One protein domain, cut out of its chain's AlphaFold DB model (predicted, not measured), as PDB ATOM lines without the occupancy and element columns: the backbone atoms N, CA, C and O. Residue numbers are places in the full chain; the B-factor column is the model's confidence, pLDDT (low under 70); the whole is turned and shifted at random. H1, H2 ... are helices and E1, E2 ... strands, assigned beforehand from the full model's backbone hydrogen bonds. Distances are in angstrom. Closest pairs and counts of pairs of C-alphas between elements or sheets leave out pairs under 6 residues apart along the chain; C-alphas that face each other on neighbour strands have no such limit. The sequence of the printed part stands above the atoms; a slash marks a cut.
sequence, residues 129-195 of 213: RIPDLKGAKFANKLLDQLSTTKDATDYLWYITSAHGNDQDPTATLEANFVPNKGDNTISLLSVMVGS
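This is residues 129 to 195 of the 213 residues of the protein "Beta-galactosidase 6" of Carex littledalei (UniProt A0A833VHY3). There is little regular structure here: a long two-stranded hairpin, E1 and E2, makes the longest axis, with short helix H1 near one end and loop 165 to 181 folding back from the other. Residues 129 to 144, with no named element, arch round the hairpin. The printed part has 67 residues, 25 in named elements, in the order H1, E1, E2; it is mostly strand, antiparallel, and loose, with a radius of gyration of the C-alphas of 14.2 A and spans of 43 by 26 by 24 A.

Find C-alpha 145 at (34.613, 7.547, -29.924), where H1, residues 145 to 149, begins. E1, residues 155 to 164, runs 28.2 A; E2, residues 182 to 191, runs 29.2 A to C-alpha 191 at (26.948, 6.388, -33.587).

E1 and E2 form an antiparallel hairpin at 160 degrees; look for N 156 and O 190, 2.9 A apart. The closest C-alphas of H1 and E1, Gln 145 and Leu 156, are 6.5 A apart. In H1 every O i to N i+4 pair is within hydrogen-bond range.

The farthest C-alphas, Gln 167 and Gly 194, are 43.4 A apart. The printed part has no cut. The link from E1 to E2 is long; pLDDT is under 70 at residues 164 to 176.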
ATOM      1  N   ARG A 129      25.148  16.791 -44.977       90.25
ATOM      2  CA  ARG A 129      26.258  16.474 -45.885       90.25
ATOM      3  C   ARG A 129      27.307  15.653 -45.149       90.25
ATOM      4  O   ARG A 129      27.557  15.881 -43.971       90.25
ATOM      5  N   ILE A 130      27.977  14.759 -45.874       89.06
ATOM      6  CA  ILE A 130      29.219  14.158 -45.379       89.06
ATOM      7  C   ILE A 130      30.232  15.303 -45.196       89.06
ATOM      8  O   ILE A 130      30.417  16.082 -46.141       89.06
ATOM      9  N   PRO A 131      30.835  15.461 -44.004       86.56
ATOM     10  CA  PRO A 131      31.740  16.566 -43.734       86.56
ATOM     11  C   PRO A 131      32.986  16.487 -44.615       86.56
ATOM     12  O   PRO A 131      33.479  15.403 -44.933       86.56
ATOM     13  N   ASP A 132      33.499  17.652 -45.007       83.69
ATOM     14  CA  ASP A 132      34.790  17.740 -45.676       83.69
ATOM     15  C   ASP A 132      35.940  17.643 -44.655       83.69
ATOM     16  O   ASP A 132      35.741  17.578 -43.441       83.69
ATOM     17  N   LEU A 133      37.181  17.611 -45.142       81.88
ATOM     18  CA  LEU A 133      38.359  17.558 -44.272       81.88
ATOM     19  C   LEU A 133      38.669  18.907 -43.590       81.88
ATOM     20  O   LEU A 133      39.661  19.013 -42.862       81.88
ATOM     21  N   LYS A 134      37.874  19.966 -43.812       80.00
ATOM     22  CA  LYS A 134      38.156  21.284 -43.232       80.00
ATOM     23  C   LYS A 134      37.766  21.279 -41.760       80.00
ATOM     24  O   LYS A 134      36.621  21.050 -41.395       80.00
ATOM     25  N   GLY A 135      38.743  21.542 -40.896       77.50
ATOM     26  CA  GLY A 135      38.554  21.461 -39.445       77.50
ATOM     27  C   GLY A 135      38.579  20.030 -38.892       77.50
ATOM     28  O   GLY A 135      38.390  19.849 -37.688       77.50
ATOM     29  N   ALA A 136      38.861  19.025 -39.732       84.50
ATOM     30  CA  ALA A 136      39.083  17.661 -39.278       84.50
ATOM     31  C   ALA A 136      40.358  17.568 -38.426       84.50
ATOM     32  O   ALA A 136      41.367  18.232 -38.684       84.50
ATOM     33  N   LYS A 137      40.318  16.712 -37.405       85.62
ATOM     34  CA  LYS A 137      41.499  16.353 -36.615       85.62
ATOM     35  C   LYS A 137      42.115  15.092 -37.206       85.62
ATOM     36  O   LYS A 137      41.447  14.067 -37.294       85.62
ATOM     37  N   PHE A 138      43.388  15.169 -37.579       87.94
ATOM     38  CA  PHE A 138      44.115  14.039 -38.151       87.94
ATOM     39  C   PHE A 138      44.768  13.198 -37.052       87.94
ATOM     40  O   PHE A 138      45.391  13.732 -36.133       87.94
ATOM     41  N   ALA A 139      44.642  11.878 -37.162       87.44
ATOM     42  CA  ALA A 139      45.294  10.906 -36.293       87.44
ATOM     43  C   ALA A 139      45.849   9.753 -37.134       87.44
ATOM     44  O   ALA A 139      45.266   9.372 -38.145       87.44
ATOM     45  N   ASN A 140      46.966   9.172 -36.702       87.44
ATOM     46  CA  ASN A 140      47.606   8.021 -37.354       87.44
ATOM     47  C   ASN A 140      47.029   6.664 -36.911       87.44
ATOM     48  O   ASN A 140      47.561   5.615 -37.263       87.44
ATOM     49  N   LYS A 141      45.975   6.682 -36.094       87.88
ATOM     50  CA  LYS A 141      45.281   5.505 -35.577       87.88
ATOM     51  C   LYS A 141      43.799   5.812 -35.422       87.88
ATOM     52  O   LYS A 141      43.418   6.972 -35.267       87.88
ATOM     53  N   LEU A 142      42.986   4.762 -35.374       88.31
ATOM     54  CA  LEU A 142      41.589   4.884 -34.979       88.31
ATOM     55  C   LEU A 142      41.514   5.342 -33.518       88.31
ATOM     56  O   LEU A 142      42.135   4.752 -32.629       88.31
ATOM     57  N   LEU A 143      40.793   6.435 -33.288       90.75
ATOM     58  CA  LEU A 143      40.530   6.962 -31.953       90.75
ATOM     59  C   LEU A 143      39.251   6.348 -31.396       90.75
ATOM     60  O   LEU A 143      38.322   6.084 -32.150       90.75
ATOM     61  N   ASP A 144      39.188   6.149 -30.084       90.62
ATOM     62  CA  ASP A 144      37.957   5.723 -29.416       90.62
ATOM     63  C   ASP A 144      36.926   6.865 -29.413       90.62
ATOM     64  O   ASP A 144      37.275   8.016 -29.118       90.62
ATOM     65  N   GLN A 145      35.666   6.550 -29.729       91.12
ATOM     66  CA  GLN A 145      34.613   7.547 -29.924       91.12
ATOM     67  C   GLN A 145      34.345   8.364 -28.660       91.12
ATOM     68  O   GLN A 145      34.435   9.591 -28.708       91.12
ATOM     69  N   LEU A 146      34.106   7.707 -27.522       90.56
ATOM     70  CA  LEU A 146      33.798   8.377 -26.256       90.56
ATOM     71  C   LEU A 146      34.956   9.276 -25.807       90.56
ATOM     72  O   LEU A 146      34.763  10.419 -25.386       90.56
ATOM     73  N   SER A 147      36.191   8.790 -25.950       89.69
ATOM     74  CA  SER A 147      37.385   9.572 -25.629       89.69
ATOM     75  C   SER A 147      37.558  10.805 -26.527       89.69
ATOM     76  O   SER A 147      38.148  11.789 -26.073       89.69
ATOM     77  N   THR A 148      37.038  10.762 -27.758       91.69
ATOM     78  CA  THR A 148      37.172  11.812 -28.779       91.69
ATOM     79  C   THR A 148      36.062  12.851 -28.677       91.69
ATOM     80  O   THR A 148      36.358  14.046 -28.649       91.69
ATOM     81  N   THR A 149      34.802  12.417 -28.591       91.56
ATOM     82  CA  THR A 149      33.631  13.305 -28.512       91.56
ATOM     83  C   THR A 149      33.402  13.838 -27.105       91.56
ATOM     84  O   THR A 149      32.704  14.835 -26.950       91.56
ATOM     85  N   LYS A 150      33.995  13.207 -26.079       91.38
ATOM     86  CA  LYS A 150      33.774  13.534 -24.661       91.38
ATOM     87  C   LYS A 150      32.291  13.527 -24.284       91.38
ATOM     88  O   LYS A 150      31.881  14.334 -23.457       91.38
ATOM     89  N   ASP A 151      31.512  12.643 -24.913       89.56
ATOM     90  CA  ASP A 151      30.054  12.545 -24.733       89.56
ATOM     91  C   ASP A 151      29.299  13.844 -25.098       89.56
ATOM     92  O   ASP A 151      28.142  14.030 -24.743       89.56
ATOM     93  N   ALA A 152      29.943  14.770 -25.821       93.69
ATOM     94  CA  ALA A 152      29.305  16.004 -26.282       93.69
ATOM     95  C   ALA A 152      28.395  15.775 -27.501       93.69
ATOM     96  O   ALA A 152      27.578  16.629 -27.840       93.69
ATOM     97  N   THR A 153      28.570  14.647 -28.194       92.31
ATOM     98  CA  THR A 153      27.745  14.225 -29.326       92.31
ATOM     99  C   THR A 153      27.784  12.706 -29.483       92.31
ATOM    100  O   THR A 153      28.828  12.078 -29.267       92.31
ATOM    101  N   ASP A 154      26.655  12.145 -29.918       94.94
ATOM    102  CA  ASP A 154      26.493  10.731 -30.267       94.94
ATOM    103  C   ASP A 154      27.205  10.355 -31.574       94.94
ATOM    104  O   ASP A 154      27.348   9.172 -31.874       94.94
ATOM    105  N   TYR A 155      27.662  11.334 -32.360       93.94
ATOM    106  CA  TYR A 155      28.154  11.128 -33.722       93.94
ATOM    107  C   TYR A 155      29.656  11.392 -33.841       93.94
ATOM    108  O   TYR A 155      30.161  12.425 -33.399       93.94
ATOM    109  N   LEU A 156      30.377  10.493 -34.512       93.38
ATOM    110  CA  LEU A 156      31.772  10.700 -34.898       93.38
ATOM    111  C   LEU A 156      32.029  10.199 -36.320       93.38
ATOM    112  O   LEU A 156      31.839   9.023 -36.619       93.38
ATOM    113  N   TRP A 157      32.503  11.095 -37.186       93.38
ATOM    114  CA  TRP A 157      32.955  10.747 -38.531       93.38
ATOM    115  C   TRP A 157      34.421  10.304 -38.516       93.38
ATOM    116  O   TRP A 157      35.301  11.063 -38.111       93.38
ATOM    117  N   TYR A 158      34.688   9.099 -39.016       90.75
ATOM    118  CA  TYR A 158      36.027   8.633 -39.366       90.75
ATOM    119  C   TYR A 158      36.193   8.729 -40.876       90.75
ATOM    120  O   TYR A 158      35.471   8.073 -41.623       90.75
ATOM    121  N   ILE A 159      37.143   9.545 -41.324       89.56
ATOM    122  CA  ILE A 159      37.415   9.756 -42.745       89.56
ATOM    123  C   ILE A 159      38.834   9.280 -43.037       89.56
ATOM    124  O   ILE A 159      39.775   9.660 -42.342       89.56
ATOM    125  N   THR A 160      38.988   8.441 -44.056       86.44
ATOM    126  CA  THR A 160      40.283   7.941 -44.527       86.44
ATOM    127  C   THR A 160      40.317   7.888 -46.053       86.44
ATOM    128  O   THR A 160      39.273   7.910 -46.702       86.44
ATOM    129  N   SER A 161      41.510   7.818 -46.638       82.31
ATOM    130  CA  SER A 161      41.706   7.696 -48.083       82.31
ATOM    131  C   SER A 161      42.403   6.385 -48.432       82.31
ATOM    132  O   SER A 161      43.371   6.008 -47.770       82.31
ATOM    133  N   ALA A 162      41.952   5.721 -49.492       78.69
ATOM    134  CA  ALA A 162      42.564   4.516 -50.037       78.69
ATOM    135  C   ALA A 162      42.883   4.704 -51.523       78.69
ATOM    136  O   ALA A 162      42.085   5.280 -52.263       78.69
ATOM    137  N   HIS A 163      44.033   4.196 -51.958       73.56
ATOM    138  CA  HIS A 163      44.445   4.246 -53.357       73.56
ATOM    139  C   HIS A 163      44.190   2.889 -54.022       73.56
ATOM    140  O   HIS A 163      44.758   1.882 -53.601       73.56
ATOM    141  N   GLY A 164      43.315   2.855 -55.029       67.69
ATOM    142  CA  GLY A 164      42.991   1.631 -55.766       67.69
ATOM    143  C   GLY A 164      43.994   1.366 -56.890       67.69
ATOM    144  O   GLY A 164      44.224   2.250 -57.716       67.69
ATOM    145  N   ASN A 165      44.558   0.153 -56.943       65.38
ATOM    146  CA  ASN A 165      45.416  -0.309 -58.040       65.38
ATOM    147  C   ASN A 165      44.716  -1.418 -58.848       65.38
ATOM    148  O   ASN A 165      44.062  -2.283 -58.271       65.38
ATOM    149  N   ASP A 166      44.905  -1.430 -60.171       62.75
ATOM    150  CA  ASP A 166      44.253  -2.372 -61.102       62.75
ATOM    151  C   ASP A 166      44.686  -3.844 -60.878       62.75
ATOM    152  O   ASP A 166      44.072  -4.756 -61.428       62.75
ATOM    153  N   GLN A 167      45.740  -4.086 -60.084       63.12
ATOM    154  CA  GLN A 167      46.316  -5.417 -59.833       63.12
ATOM    155  C   GLN A 167      45.836  -6.098 -58.537       63.12
ATOM    156  O   GLN A 167      45.990  -7.308 -58.436       63.12
ATOM    157  N   ASP A 168      45.236  -5.366 -57.587       59.19
ATOM    158  CA  ASP A 168      44.686  -5.920 -56.333       59.19
ATOM    159  C   ASP A 168      43.584  -4.986 -55.774       59.19
ATOM    160  O   ASP A 168      43.877  -4.035 -55.044       59.19
ATOM    161  N   PRO A 169      42.300  -5.196 -56.125       56.66
ATOM    162  CA  PRO A 169      41.205  -4.278 -55.782       56.66
ATOM    163  C   PRO A 169      40.634  -4.459 -54.361       56.66
ATOM    164  O   PRO A 169      39.569  -3.925 -54.051       56.66
ATOM    165  N   THR A 170      41.276  -5.230 -53.483       54.09
ATOM    166  CA  THR A 170      40.686  -5.666 -52.209       54.09
ATOM    167  C   THR A 170      41.014  -4.729 -51.045       54.09
ATOM    168  O   THR A 170      42.071  -4.808 -50.424       54.09
ATOM    169  N   ALA A 171      40.049  -3.879 -50.680       54.06
ATOM    170  CA  ALA A 171      39.982  -3.236 -49.368       54.06
ATOM    171  C   ALA A 171      38.828  -3.860 -48.566       54.06
ATOM    172  O   ALA A 171      37.662  -3.715 -48.925       54.06
ATOM    173  N   THR A 172      39.144  -4.580 -47.488       48.78
ATOM    174  CA  THR A 172      38.139  -5.291 -46.686       48.78
ATOM    175  C   THR A 172      37.613  -4.388 -45.572       48.78
ATOM    176  O   THR A 172      38.191  -4.294 -44.491       48.78
ATOM    177  N   LEU A 173      36.492  -3.720 -45.831       53.12
ATOM    178  CA  LEU A 173      35.490  -3.482 -44.791       53.12
ATOM    179  C   LEU A 173      34.611  -4.749 -44.760       53.12
ATOM    180  O   LEU A 173      34.521  -5.434 -45.774       53.12
ATOM    181  N   GLU A 174      33.909  -5.077 -43.675       56.88
ATOM    182  CA  GLU A 174      32.955  -6.217 -43.676       56.88
ATOM    183  C   GLU A 174      31.791  -6.064 -44.694       56.88
ATOM    184  O   GLU A 174      30.926  -6.929 -44.805       56.88
ATOM    185  N   ALA A 175      31.800  -4.987 -45.486       58.88
ATOM    186  CA  ALA A 175      31.075  -4.834 -46.733       58.88
ATOM    187  C   ALA A 175      32.056  -4.793 -47.919       58.88
ATOM    188  O   ALA A 175      32.928  -3.923 -47.991       58.88
ATOM    189  N   ASN A 176      31.875  -5.701 -48.880       62.91
ATOM    190  CA  ASN A 176      32.621  -5.683 -50.136       62.91
ATOM    191  C   ASN A 176      32.259  -4.420 -50.934       62.91
ATOM    192  O   ASN A 176      31.096  -4.228 -51.289       62.91
ATOM    193  N   PHE A 177      33.248  -3.588 -51.256       71.19
ATOM    194  CA  PHE A 177      33.099  -2.477 -52.196       71.19
ATOM    195  C   PHE A 177      34.195  -2.547 -53.259       71.19
ATOM    196  O   PHE A 177      35.278  -3.074 -53.013       71.19
ATOM    197  N   VAL A 178      33.903  -2.029 -54.450       75.44
ATOM    198  CA  VAL A 178      34.877  -1.944 -55.541       75.44
ATOM    199  C   VAL A 178      35.424  -0.516 -55.559       75.44
ATOM    200  O   VAL A 178      34.653   0.403 -55.848       75.44
ATOM    201  N   PRO A 179      36.702  -0.287 -55.205       75.19
ATOM    202  CA  PRO A 179      37.290   1.045 -55.268       75.19
ATOM    203  C   PRO A 179      37.403   1.511 -56.724       75.19
ATOM    204  O   PRO A 179      37.667   0.718 -57.628       75.19
ATOM    205  N   ASN A 180      37.239   2.814 -56.955       79.75
ATOM    206  CA  ASN A 180      37.565   3.409 -58.248       79.75
ATOM    207  C   ASN A 180      39.090   3.480 -58.420       79.75
ATOM    208  O   ASN A 180      39.838   3.528 -57.442       79.75
ATOM    209  N   LYS A 181      39.561   3.547 -59.668       79.38
ATOM    210  CA  LYS A 181      40.976   3.803 -59.957       79.38
ATOM    211  C   LYS A 181      41.395   5.172 -59.409       79.38
ATOM    212  O   LYS A 181      40.740   6.171 -59.703       79.38
ATOM    213  N   GLY A 182      42.498   5.216 -58.661       79.69
ATOM    214  CA  GLY A 182      42.996   6.435 -58.016       79.69
ATOM    215  C   GLY A 182      42.544   6.589 -56.560       79.69
ATOM    216  O   GLY A 182      42.351   5.598 -55.850       79.69
ATOM    217  N   ASP A 183      42.422   7.838 -56.103       80.94
ATOM    218  CA  ASP A 183      42.141   8.158 -54.702       80.94
ATOM    219  C   ASP A 183      40.650   8.027 -54.375       80.94
ATOM    220  O   ASP A 183      39.792   8.678 -54.972       80.94
ATOM    221  N   ASN A 184      40.340   7.210 -53.373       82.38
ATOM    222  CA  ASN A 184      38.993   6.997 -52.858       82.38
ATOM    223  C   ASN A 184      38.914   7.528 -51.428       82.38
ATOM    224  O   ASN A 184      39.748   7.179 -50.597       82.38
ATOM    225  N   THR A 185      37.894   8.331 -51.119       85.00
ATOM    226  CA  THR A 185      37.611   8.760 -49.740       85.00
ATOM    227  C   THR A 185      36.557   7.849 -49.124       85.00
ATOM    228  O   THR A 185      35.465   7.699 -49.664       85.00
ATOM    229  N   ILE A 186      36.875   7.269 -47.973       85.88
ATOM    230  CA  ILE A 186      35.993   6.411 -47.186       85.88
ATOM    231  C   ILE A 186      35.575   7.203 -45.948       85.88
ATOM    232  O   ILE A 186      36.427   7.652 -45.184       85.88
ATOM    233  N   SER A 187      34.268   7.377 -45.757       88.94
ATOM    234  CA  SER A 187      33.692   8.077 -44.603       88.94
ATOM    235  C   SER A 187      32.788   7.130 -43.824       88.94
ATOM    236  O   SER A 187      31.823   6.603 -44.373       88.94
ATOM    237  N   LEU A 188      33.096   6.915 -42.550       89.88
ATOM    238  CA  LEU A 188      32.351   6.051 -41.641       89.88
ATOM    239  C   LEU A 188      31.719   6.913 -40.549       89.88
ATOM    240  O   LEU A 188      32.430   7.593 -39.810       89.88
ATOM    241  N   LEU A 189      30.393   6.873 -40.434       92.50
ATOM    242  CA  LEU A 189      29.674   7.509 -39.335       92.50
ATOM    243  C   LEU A 189      29.513   6.507 -38.192       92.50
ATOM    244  O   LEU A 189      28.777   5.531 -38.312       92.50
ATOM    245  N   SER A 190      30.201   6.758 -37.085       92.50
ATOM    246  CA  SER A 190      30.031   6.010 -35.844       92.50
ATOM    247  C   SER A 190      28.989   6.693 -34.963       92.50
ATOM    248  O   SER A 190      28.994   7.921 -34.838       92.50
ATOM    249  N   VAL A 191      28.079   5.903 -34.387       94.12
ATOM    250  CA  VAL A 191      26.948   6.388 -33.587       94.12
ATOM    251  C   VAL A 191      26.921   5.666 -32.248       94.12
ATOM    252  O   VAL A 191      26.939   4.437 -32.196       94.12
ATOM    253  N   MET A 192      26.844   6.438 -31.170       90.31
ATOM    254  CA  MET A 192      26.695   5.941 -29.809       90.31
ATOM    255  C   MET A 192      25.247   6.130 -29.343       90.31
ATOM    256  O   MET A 192      24.636   7.151 -29.630       90.31
ATOM    257  N   VAL A 193      24.679   5.144 -28.638       89.94
ATOM    258  CA  VAL A 193      23.323   5.234 -28.064       89.94
ATOM    259  C   VAL A 193      23.420   5.030 -26.560       89.94
ATOM    260  O   VAL A 193      23.247   3.925 -26.045       89.94
ATOM    261  N   GLY A 194      23.734   6.123 -25.868       83.31
ATOM    262  CA  GLY A 194      24.006   6.124 -24.436       83.31
ATOM    263  C   GLY A 194      25.367   5.521 -24.079       83.31
ATOM    264  O   GLY A 194      25.870   4.591 -24.711       83.31
ATOM    265  N   SER A 195      25.960   6.053 -23.015       80.19
ATOM    266  CA  SER A 195      27.210   5.543 -22.455       80.19
ATOM    267  C   SER A 195      26.963   4.386 -21.480       80.19
ATOM    268  O   SER A 195      25.962   4.398 -20.757       80.19
TER     269      SER A 195